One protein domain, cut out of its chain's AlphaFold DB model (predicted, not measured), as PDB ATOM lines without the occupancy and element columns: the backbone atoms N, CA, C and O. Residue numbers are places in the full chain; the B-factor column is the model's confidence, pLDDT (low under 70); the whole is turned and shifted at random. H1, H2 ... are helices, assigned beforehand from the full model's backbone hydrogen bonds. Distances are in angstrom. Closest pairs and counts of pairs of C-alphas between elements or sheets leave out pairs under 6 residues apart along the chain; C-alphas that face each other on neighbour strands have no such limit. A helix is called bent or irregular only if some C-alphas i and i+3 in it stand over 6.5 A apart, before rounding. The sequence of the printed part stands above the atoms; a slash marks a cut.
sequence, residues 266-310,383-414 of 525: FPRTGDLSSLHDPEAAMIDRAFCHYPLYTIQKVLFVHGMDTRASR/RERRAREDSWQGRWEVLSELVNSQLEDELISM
ATOM      1  N   PHE A 266      24.081  22.932 117.443       46.72
ATOM      2  CA  PHE A 266      24.430  23.371 116.104       46.72
ATOM      3  C   PHE A 266      23.588  24.603 115.788       46.72
ATOM      4  O   PHE A 266      22.365  24.538 115.922       46.72
ATOM      5  N   PRO A 267      24.188  25.713 115.323       54.22
ATOM      6  CA  PRO A 267      23.462  26.936 114.963       54.22
ATOM      7  C   PRO A 267      22.459  26.763 113.803       54.22
ATOM      8  O   PRO A 267      21.976  27.750 113.267       54.22
ATOM      9  N   ARG A 268      22.152  25.525 113.400       54.25
ATOM     10  CA  ARG A 268      21.123  25.177 112.421       54.25
ATOM     11  C   ARG A 268      20.018  24.332 113.021       54.25
ATOM     12  O   ARG A 268      18.869  24.712 112.918       54.25
ATOM     13  N   THR A 269      20.337  23.252 113.737       51.09
ATOM     14  CA  THR A 269      19.290  22.370 114.274       51.09
ATOM     15  C   THR A 269      18.415  23.045 115.322       51.09
ATOM     16  O   THR A 269      17.224  22.762 115.361       51.09
ATOM     17  N   GLY A 270      18.984  23.951 116.127       48.72
ATOM     18  CA  GLY A 270      18.329  24.633 117.257       48.72
ATOM     19  C   GLY A 270      17.139  25.479 116.861       48.72
ATOM     20  O   GLY A 270      16.130  25.508 117.555       48.72
ATOM     21  N   ASP A 271      17.271  26.120 115.706       55.22
ATOM     22  CA  ASP A 271      16.298  27.060 115.169       55.22
ATOM     23  C   ASP A 271      15.315  26.380 114.198       55.22
ATOM     24  O   ASP A 271      14.385  26.999 113.695       55.22
ATOM     25  N   LEU A 272      15.472  25.075 113.946       55.53
ATOM     26  CA  LEU A 272      14.558  24.328 113.077       55.53
ATOM     27  C   LEU A 272      13.198  24.068 113.706       55.53
ATOM     28  O   LEU A 272      12.214  23.912 112.989       55.53
ATOM     29  N   SER A 273      13.135  23.977 115.033       53.97
ATOM     30  CA  SER A 273      11.871  23.805 115.753       53.97
ATOM     31  C   SER A 273      11.089  25.114 115.891       53.97
ATOM     32  O   SER A 273       9.896  25.060 116.181       53.97
ATOM     33  N   SER A 274      11.731  26.270 115.674       60.12
ATOM     34  CA  SER A 274      11.088  27.592 115.687       60.12
ATOM     35  C   SER A 274      10.502  27.976 114.318       60.12
ATOM     36  O   SER A 274       9.618  28.832 114.235       60.12
ATOM     37  N   LEU A 275      10.948  27.313 113.242       66.31
ATOM     38  CA  LEU A 275      10.376  27.437 111.905       66.31
ATOM     39  C   LEU A 275       8.954  26.858 111.897       66.31
ATOM     40  O   LEU A 275       8.742  25.654 111.788       66.31
ATOM     41  N   HIS A 276       7.962  27.747 111.997       74.44
ATOM     42  CA  HIS A 276       6.541  27.403 111.875       74.44
ATOM     43  C   HIS A 276       6.167  26.829 110.502       74.44
ATOM     44  O   HIS A 276       5.111  26.209 110.373       74.44
ATOM     45  N   ASP A 277       7.008  27.048 109.490       79.62
ATOM     46  CA  ASP A 277       6.787  26.555 108.139       79.62
ATOM     47  C   ASP A 277       7.380  25.139 107.968       79.62
ATOM     48  O   ASP A 277       8.610  24.976 108.012       79.62
ATOM     49  N   PRO A 278       6.537  24.103 107.772       78.06
ATOM     50  CA  PRO A 278       7.003  22.734 107.586       78.06
ATOM     51  C   PRO A 278       7.879  22.566 106.337       78.06
ATOM     52  O   PRO A 278       8.760  21.703 106.342       78.06
ATOM     53  N   GLU A 279       7.689  23.378 105.290       76.94
ATOM     54  CA  GLU A 279       8.502  23.294 104.073       76.94
ATOM     55  C   GLU A 279       9.918  23.807 104.322       76.94
ATOM     56  O   GLU A 279      10.898  23.129 104.000       76.94
ATOM     57  N   ALA A 280      10.046  24.957 104.983       71.56
ATOM     58  CA  ALA A 280      11.345  25.513 105.345       71.56
ATOM     59  C   ALA A 280      12.128  24.575 106.282       71.56
ATOM     60  O   ALA A 280      13.332  24.373 106.100       71.56
ATOM     61  N   ALA A 281      11.444  23.942 107.242       75.56
ATOM     62  CA  ALA A 281      12.053  22.959 108.135       75.56
ATOM     63  C   ALA A 281      12.523  21.694 107.391       75.56
ATOM     64  O   ALA A 281      13.573  21.138 107.718       75.56
ATOM     65  N   MET A 282      11.771  21.228 106.389       78.88
ATOM     66  CA  MET A 282      12.166  20.094 105.549       78.88
ATOM     67  C   MET A 282      13.425  20.412 104.734       78.88
ATOM     68  O   MET A 282      14.345  19.595 104.687       78.88
ATOM     69  N   ILE A 283      13.482  21.599 104.127       75.19
ATOM     70  CA  ILE A 283      14.628  22.041 103.328       75.19
ATOM     71  C   ILE A 283      15.877  22.130 104.201       75.19
ATOM     72  O   ILE A 283      16.903  21.541 103.871       75.19
ATOM     73  N   ASP A 284      15.812  22.802 105.348       77.00
ATOM     74  CA  ASP A 284      17.004  22.951 106.180       77.00
ATOM     75  C   ASP A 284      17.452  21.609 106.790       77.00
ATOM     76  O   ASP A 284      18.649  21.341 106.834       77.00
ATOM     77  N   ARG A 285      16.535  20.669 107.081       81.06
ATOM     78  CA  ARG A 285      16.903  19.269 107.386       81.06
ATOM     79  C   ARG A 285      17.617  18.565 106.232       81.06
ATOM     80  O   ARG A 285      18.538  17.798 106.489       81.06
ATOM     81  N   ALA A 286      17.225  18.808 104.982       79.44
ATOM     82  CA  ALA A 286      17.900  18.218 103.827       79.44
ATOM     83  C   ALA A 286      19.340  18.737 103.677       79.44
ATOM     84  O   ALA A 286      20.208  18.009 103.199       79.44
ATOM     85  N   PHE A 287      19.610  19.969 104.125       77.81
ATOM     86  CA  PHE A 287      20.909  20.623 103.967       77.81
ATOM     87  C   PHE A 287      21.707  20.813 105.270       77.81
ATOM     88  O   PHE A 287      22.821  21.346 105.238       77.81
ATOM     89  N   CYS A 288      21.197  20.354 106.416       82.19
ATOM     90  CA  CYS A 288      21.829  20.567 107.719       82.19
ATOM     91  C   CYS A 288      23.215  19.911 107.814       82.19
ATOM     92  O   CYS A 288      24.093  20.430 108.501       82.19
ATOM     93  N   HIS A 289      23.434  18.833 107.055       79.81
ATOM     94  CA  HIS A 289      24.698  18.102 106.979       79.81
ATOM     95  C   HIS A 289      25.748  18.751 106.069       79.81
ATOM     96  O   HIS A 289      26.902  18.327 106.068       79.81
ATOM     97  N   TYR A 290      25.392  19.792 105.315       78.38
ATOM     98  CA  TYR A 290      26.328  20.462 104.419       78.38
ATOM     99  C   TYR A 290      26.869  21.725 105.070       78.38
ATOM    100  O   TYR A 290      26.087  22.593 105.470       78.38
ATOM    101  N   PRO A 291      28.193  21.917 105.115       83.31
ATOM    102  CA  PRO A 291      28.766  23.174 105.565       83.31
ATOM    103  C   PRO A 291      28.192  24.377 104.798       83.31
ATOM    104  O   PRO A 291      27.981  24.318 103.585       83.31
ATOM    105  N   LEU A 292      27.974  25.507 105.485       78.25
ATOM    106  CA  LEU A 292      27.421  26.724 104.867       78.25
ATOM    107  C   LEU A 292      28.238  27.202 103.664       78.25
ATOM    108  O   LEU A 292      27.661  27.662 102.681       78.25
ATOM    109  N   TYR A 293      29.563  27.053 103.722       82.56
ATOM    110  CA  TYR A 293      30.437  27.437 102.620       82.56
ATOM    111  C   TYR A 293      30.169  26.601 101.358       82.56
ATOM    112  O   TYR A 293      30.256  27.137 100.257       82.56
ATOM    113  N   THR A 294      29.807  25.318 101.494       82.50
ATOM    114  CA  THR A 294      29.491  24.434 100.361       82.50
ATOM    115  C   THR A 294      28.228  24.915  99.663       82.50
ATOM    116  O   THR A 294      28.241  25.143  98.456       82.50
ATOM    117  N   ILE A 295      27.173  25.180 100.439       82.62
ATOM    118  CA  ILE A 295      25.902  25.719  99.940       82.62
ATOM    119  C   ILE A 295      26.139  27.047  99.206       82.62
ATOM    120  O   ILE A 295      25.704  27.231  98.070       82.62
ATOM    121  N   GLN A 296      26.899  27.963  99.816       82.62
ATOM    122  CA  GLN A 296      27.244  29.249  99.204       82.62
ATOM    123  C   GLN A 296      28.038  29.091  97.904       82.62
ATOM    124  O   GLN A 296      27.776  29.804  96.936       82.62
ATOM    125  N   LYS A 297      28.991  28.156  97.860       83.06
ATOM    126  CA  LYS A 297      29.818  27.903  96.677       83.06
ATOM    127  C   LYS A 297      28.986  27.361  95.518       83.06
ATOM    128  O   LYS A 297      29.145  27.839  94.399       83.06
ATOM    129  N   VAL A 298      28.071  26.433  95.789       84.12
ATOM    130  CA  VAL A 298      27.150  25.874  94.786       84.12
ATOM    131  C   VAL A 298      26.254  26.970  94.214       84.12
ATOM    132  O   VAL A 298      26.186  27.134  92.997       84.12
ATOM    133  N   LEU A 299      25.650  27.793  95.077       83.06
ATOM    134  CA  LEU A 299      24.830  28.932  94.654       83.06
ATOM    135  C   LEU A 299      25.622  29.945  93.822       83.06
ATOM    136  O   LEU A 299      25.120  30.466  92.826       83.06
ATOM    137  N   PHE A 300      26.870  30.214  94.205       85.44
ATOM    138  CA  PHE A 300      27.743  31.125  93.473       85.44
ATOM    139  C   PHE A 300      28.083  30.600  92.074       85.44
ATOM    140  O   PHE A 300      27.951  31.346  91.101       85.44
ATOM    141  N   VAL A 301      28.481  29.328  91.961       85.56
ATOM    142  CA  VAL A 301      28.791  28.679  90.677       85.56
ATOM    143  C   VAL A 301      27.554  28.650  89.785       85.56
ATOM    144  O   VAL A 301      27.629  29.081  88.638       85.56
ATOM    145  N   HIS A 302      26.395  28.278  90.329       85.06
ATOM    146  CA  HIS A 302      25.128  28.342  89.604       85.06
ATOM    147  C   HIS A 302      24.805  29.774  89.127       85.06
ATOM    148  O   HIS A 302      24.404  30.002  87.983       85.06
ATOM    149  N   GLY A 303      25.042  30.781  89.971       84.25
ATOM    150  CA  GLY A 303      24.908  32.191  89.603       84.25
ATOM    151  C   GLY A 303      25.855  32.608  88.472       84.25
ATOM    152  O   GLY A 303      25.459  33.325  87.553       84.25
ATOM    153  N   MET A 304      27.109  32.151  88.489       83.81
ATOM    154  CA  MET A 304      28.042  32.373  87.377       83.81
ATOM    155  C   MET A 304      27.561  31.690  86.102       83.81
ATOM    156  O   MET A 304      27.599  32.294  85.030       83.81
ATOM    157  N   ASP A 305      27.060  30.466  86.225       81.19
ATOM    158  CA  ASP A 305      26.631  29.660  85.097       81.19
ATOM    159  C   ASP A 305      25.416  30.248  84.388       81.19
ATOM    160  O   ASP A 305      25.404  30.367  83.159       81.19
ATOM    161  N   THR A 306      24.426  30.689  85.158       81.94
ATOM    162  CA  THR A 306      23.243  31.377  84.635       81.94
ATOM    163  C   THR A 306      23.601  32.707  83.973       81.94
ATOM    164  O   THR A 306      22.991  33.068  82.965       81.94
ATOM    165  N   ARG A 307      24.617  33.431  84.464       83.44
ATOM    166  CA  ARG A 307      25.128  34.649  83.808       83.44
ATOM    167  C   ARG A 307      25.880  34.337  82.510       83.44
ATOM    168  O   ARG A 307      25.607  34.976  81.494       83.44
ATOM    169  N   ALA A 308      26.755  33.334  82.507       85.19
ATOM    170  CA  ALA A 308      27.544  32.944  81.336       85.19
ATOM    171  C   ALA A 308      26.663  32.423  80.188       85.19
ATOM    172  O   ALA A 308      26.814  32.843  79.042       85.19
ATOM    173  N   SER A 309      25.677  31.575  80.502       82.94
ATOM    174  CA  SER A 309      24.741  31.010  79.516       82.94
ATOM    175  C   SER A 309      23.844  32.066  78.862       82.94
ATOM    176  O   SER A 309      23.271  31.820  77.803       82.94
ATOM    177  N   ARG A 310      23.698  33.243  79.481       79.94
ATOM    178  CA  ARG A 310      22.938  34.357  78.907       79.94
ATOM    179  C   ARG A 310      23.762  35.192  77.957       79.94
ATOM    180  O   ARG A 310      23.195  35.627  76.965       79.94
ATOM    181  N   ARG A 383      15.184  42.760  87.973       64.50
ATOM    182  CA  ARG A 383      14.618  42.758  89.334       64.50
ATOM    183  C   ARG A 383      14.172  41.375  89.783       64.50
ATOM    184  O   ARG A 383      14.551  40.948  90.866       64.50
ATOM    185  N   GLU A 384      13.455  40.650  88.933       66.19
ATOM    186  CA  GLU A 384      12.985  39.293  89.244       66.19
ATOM    187  C   GLU A 384      14.152  38.313  89.471       66.19
ATOM    188  O   GLU A 384      14.049  37.336  90.207       66.19
ATOM    189  N   ARG A 385      15.322  38.616  88.895       62.91
ATOM    190  CA  ARG A 385      16.531  37.801  89.040       62.91
ATOM    191  C   ARG A 385      17.275  38.060  90.339       62.91
ATOM    192  O   ARG A 385      17.706  37.105  90.978       62.91
ATOM    193  N   ARG A 386      17.395  39.328  90.745       66.19
ATOM    194  CA  ARG A 386      17.928  39.642  92.074       66.19
ATOM    195  C   ARG A 386      16.969  39.237  93.176       66.19
ATOM    196  O   ARG A 386      17.453  38.825  94.209       66.19
ATOM    197  N   ALA A 387      15.659  39.189  92.938       65.75
ATOM    198  CA  ALA A 387      14.717  38.665  93.928       65.75
ATOM    199  C   ALA A 387      15.061  37.230  94.383       65.75
ATOM    200  O   ALA A 387      14.833  36.886  95.540       65.75
ATOM    201  N   ARG A 388      15.679  36.408  93.520       66.88
ATOM    202  CA  ARG A 388      16.191  35.072  93.890       66.88
ATOM    203  C   ARG A 388      17.515  35.112  94.650       66.88
ATOM    204  O   ARG A 388      17.786  34.227  95.448       66.88
ATOM    205  N   GLU A 389      18.347  36.120  94.405       65.94
ATOM    206  CA  GLU A 389      19.564  36.361  95.187       65.94
ATOM    207  C   GLU A 389      19.226  37.013  96.539       65.94
ATOM    208  O   GLU A 389      19.905  36.747  97.526       65.94
ATOM    209  N   ASP A 390      18.148  37.788  96.610       67.62
ATOM    210  CA  ASP A 390      17.724  38.575  97.768       67.62
ATOM    211  C   ASP A 390      16.752  37.802  98.678       67.62
ATOM    212  O   ASP A 390      16.601  38.152  99.849       67.62
ATOM    213  N   SER A 391      16.128  36.726  98.183       75.38
ATOM    214  CA  SER A 391      15.296  35.819  98.982       75.38
ATOM    215  C   SER A 391      16.014  34.502  99.266       75.38
ATOM    216  O   SER A 391      16.570  33.851  98.384       75.38
ATOM    217  N   TRP A 392      15.980  34.080 100.530       69.38
ATOM    218  CA  TRP A 392      16.491  32.770 100.943       69.38
ATOM    219  C   TRP A 392      15.744  31.636 100.232       69.38
ATOM    220  O   TRP A 392      16.370  30.696  99.754       69.38
ATOM    221  N   GLN A 393      14.429  31.796 100.057       73.94
ATOM    222  CA  GLN A 393      13.570  30.854  99.344       73.94
ATOM    223  C   GLN A 393      14.026  30.616  97.897       73.94
ATOM    224  O   GLN A 393      14.216  29.472  97.498       73.94
ATOM    225  N   GLY A 394      14.305  31.680  97.133       76.19
ATOM    226  CA  GLY A 394      14.743  31.539  95.743       76.19
ATOM    227  C   GLY A 394      16.102  30.844  95.599       76.19
ATOM    228  O   GLY A 394      16.355  30.173  94.601       76.19
ATOM    229  N   ARG A 395      16.978  30.952  96.606       75.88
ATOM    230  CA  ARG A 395      18.238  30.191  96.654       75.88
ATOM    231  C   ARG A 395      17.987  28.706  96.925       75.88
ATOM    232  O   ARG A 395      18.678  27.862  96.360       75.88
ATOM    233  N   TRP A 396      17.008  28.384  97.763       79.06
ATOM    234  CA  TRP A 396      16.659  27.000  98.069       79.06
ATOM    235  C   TRP A 396      15.984  26.272  96.926       79.06
ATOM    236  O   TRP A 396      16.337  25.124  96.670       79.06
ATOM    237  N   GLU A 397      15.083  26.937  96.210       82.88
ATOM    238  CA  GLU A 397      14.458  26.380  95.009       82.88
ATOM    239  C   GLU A 397      15.533  25.920  94.016       82.88
ATOM    240  O   GLU A 397      15.529  24.770  93.588       82.88
ATOM    241  N   VAL A 398      16.547  26.758  93.780       82.25
ATOM    242  CA  VAL A 398      17.696  26.431  92.922       82.25
ATOM    243  C   VAL A 398      18.482  25.217  93.427       82.25
ATOM    244  O   VAL A 398      18.874  24.363  92.636       82.25
ATOM    245  N   LEU A 399      18.743  25.125  94.732       81.31
ATOM    246  CA  LEU A 399      19.459  23.977  95.299       81.31
ATOM    247  C   LEU A 399      18.646  22.691  95.194       81.31
ATOM    248  O   LEU A 399      19.206  21.654  94.851       81.31
ATOM    249  N   SER A 400      17.341  22.756  95.454       81.00
ATOM    250  CA  SER A 400      16.447  21.610  95.301       81.00
ATOM    251  C   SER A 400      16.379  21.142  93.846       81.00
ATOM    252  O   SER A 400      16.485  19.949  93.583       81.00
ATOM    253  N   GLU A 401      16.319  22.073  92.891       86.06
ATOM    254  CA  GLU A 401      16.322  21.785  91.456       86.06
ATOM    255  C   GLU A 401      17.652  21.162  91.007       86.06
ATOM    256  O   GLU A 401      17.651  20.197  90.245       86.06
ATOM    257  N   LEU A 402      18.786  21.648  91.528       82.62
ATOM    258  CA  LEU A 402      20.110  21.065  91.275       82.62
ATOM    259  C   LEU A 402      20.225  19.635  91.813       82.62
ATOM    260  O   LEU A 402      20.723  18.760  91.106       82.62
ATOM    261  N   VAL A 403      19.757  19.390  93.040       81.88
ATOM    262  CA  VAL A 403      19.761  18.050  93.648       81.88
ATOM    263  C   VAL A 403      18.844  17.103  92.868       81.88
ATOM    264  O   VAL A 403      19.257  15.990  92.552       81.88
ATOM    265  N   ASN A 404      17.645  17.552  92.494       85.81
ATOM    266  CA  ASN A 404      16.705  16.758  91.701       85.81
ATOM    267  C   ASN A 404      17.265  16.440  90.309       85.81
ATOM    268  O   ASN A 404      17.241  15.285  89.899       85.81
ATOM    269  N   SER A 405      17.853  17.427  89.626       84.56
ATOM    270  CA  SER A 405      18.504  17.223  88.322       84.56
ATOM    271  C   SER A 405      19.623  16.185  88.407       84.56
ATOM    272  O   SER A 405      19.824  15.395  87.488       84.56
ATOM    273  N   GLN A 406      20.361  16.171  89.521       81.81
ATOM    274  CA  GLN A 406      21.419  15.196  89.722       81.81
ATOM    275  C   GLN A 406      20.880  13.791  90.011       81.81
ATOM    276  O   GLN A 406      21.436  12.820  89.500       81.81
ATOM    277  N   LEU A 407      19.798  13.674  90.781       83.62
ATOM    278  CA  LEU A 407      19.114  12.398  91.002       83.62
ATOM    279  C   LEU A 407      18.549  11.829  89.694       83.62
ATOM    280  O   LEU A 407      18.677  10.634  89.448       83.62
ATOM    281  N   GLU A 408      17.977  12.673  88.834       90.19
ATOM    282  CA  GLU A 408      17.506  12.268  87.507       90.19
ATOM    283  C   GLU A 408      18.661  11.810  86.605       90.19
ATOM    284  O   GLU A 408      18.569  10.755  85.978       90.19
ATOM    285  N   ASP A 409      19.780  12.545  86.583       87.31
ATOM    286  CA  ASP A 409      20.984  12.149  85.839       87.31
ATOM    287  C   ASP A 409      21.539  10.794  86.333       87.31
ATOM    288  O   ASP A 409      21.979   9.970  85.528       87.31
ATOM    289  N   GLU A 410      21.516  10.540  87.646       85.38
ATOM    290  CA  GLU A 410      21.932   9.260  88.234       85.38
ATOM    291  C   GLU A 410      20.974   8.122  87.888       85.38
ATOM    292  O   GLU A 410      21.432   7.031  87.548       85.38
ATOM    293  N   LEU A 411      19.665   8.379  87.904       89.25
ATOM    294  CA  LEU A 411      18.647   7.410  87.507       89.25
ATOM    295  C   LEU A 411      18.826   6.994  86.039       89.25
ATOM    296  O   LEU A 411      18.857   5.802  85.733       89.25
ATOM    297  N   ILE A 412      19.042   7.967  85.149       92.12
ATOM    298  CA  ILE A 412      19.325   7.722  83.727       92.12
ATOM    299  C   ILE A 412      20.638   6.945  83.570       92.12
ATOM    300  O   ILE A 412      20.727   6.033  82.746       92.12
ATOM    301  N   SER A 413      21.665   7.274  84.360       88.81
ATOM    302  CA  SER A 413      22.937   6.549  84.332       88.81
ATOM    303  C   SER A 413      22.777   5.101  84.810       88.81
ATOM    304  O   SER A 413      23.362   4.205  84.206       88.81
ATOM    305  N   MET A 414      21.980   4.847  85.851       86.38
ATOM    306  CA  MET A 414      21.693   3.495  86.338       86.38
ATOM    307  C   MET A 414      20.919   2.668  85.309       86.38
ATOM    308  O   MET A 414      21.271   1.514  85.084       86.38
TER     309      MET A 414
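What this domain is: This is residues 266 to 310 and 383 to 414 of the 525 residues of an uncharacterized protein of Heterobasidion irregulare (strain TC 32-1) (UniProt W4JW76). Helices H2 and H4 meet nearly perpendicular, residues 304 to 310 and 403 to 414 sticking out, with short H1 and H3 near H4's first part. The printed part has 77 residues with four named helices, H1 to H4 in order: all helix. It is only just loose, close to compact, with radius of gyration of the C-alphas 14.1 A and spans 39 by 39 by 21 A.

Where its parts are: Find C-alpha 278 at (7.003, 22.734, 107.586), where H1, residues 278 to 287, begins. H2, residues 292 to 310, spans 27.4 A; H3 is residues 383 to 390. H4, residues 392 to 414, runs 33.1 A to C-alpha 414 at (21.693, 3.495, 86.338).

How they stand to each other: H2 touches H4 with residues 298 to 299 alone, at 82 degrees; C-alphas 299 and 395 are closest, 7.0 A apart. H1 is close to H4 but not clearly touching; C-alphas 283 and 396 are closest at 7.5 A. H3 touches H4 only at the corner; C-alphas 388 and 394 are closest at 4.2 A. Every O i to N i+4 pair is within hydrogen-bond range in H1, 14 of 15 in H2, 2 of 4 in H3, 18 of 19 in H4.

The domain as a whole: Residues 311 to 382 are cut out; C-alphas 310 and 383 are 15.8 A apart. Residues 266 to 275, 383 to 390 and 392 have pLDDT under 70.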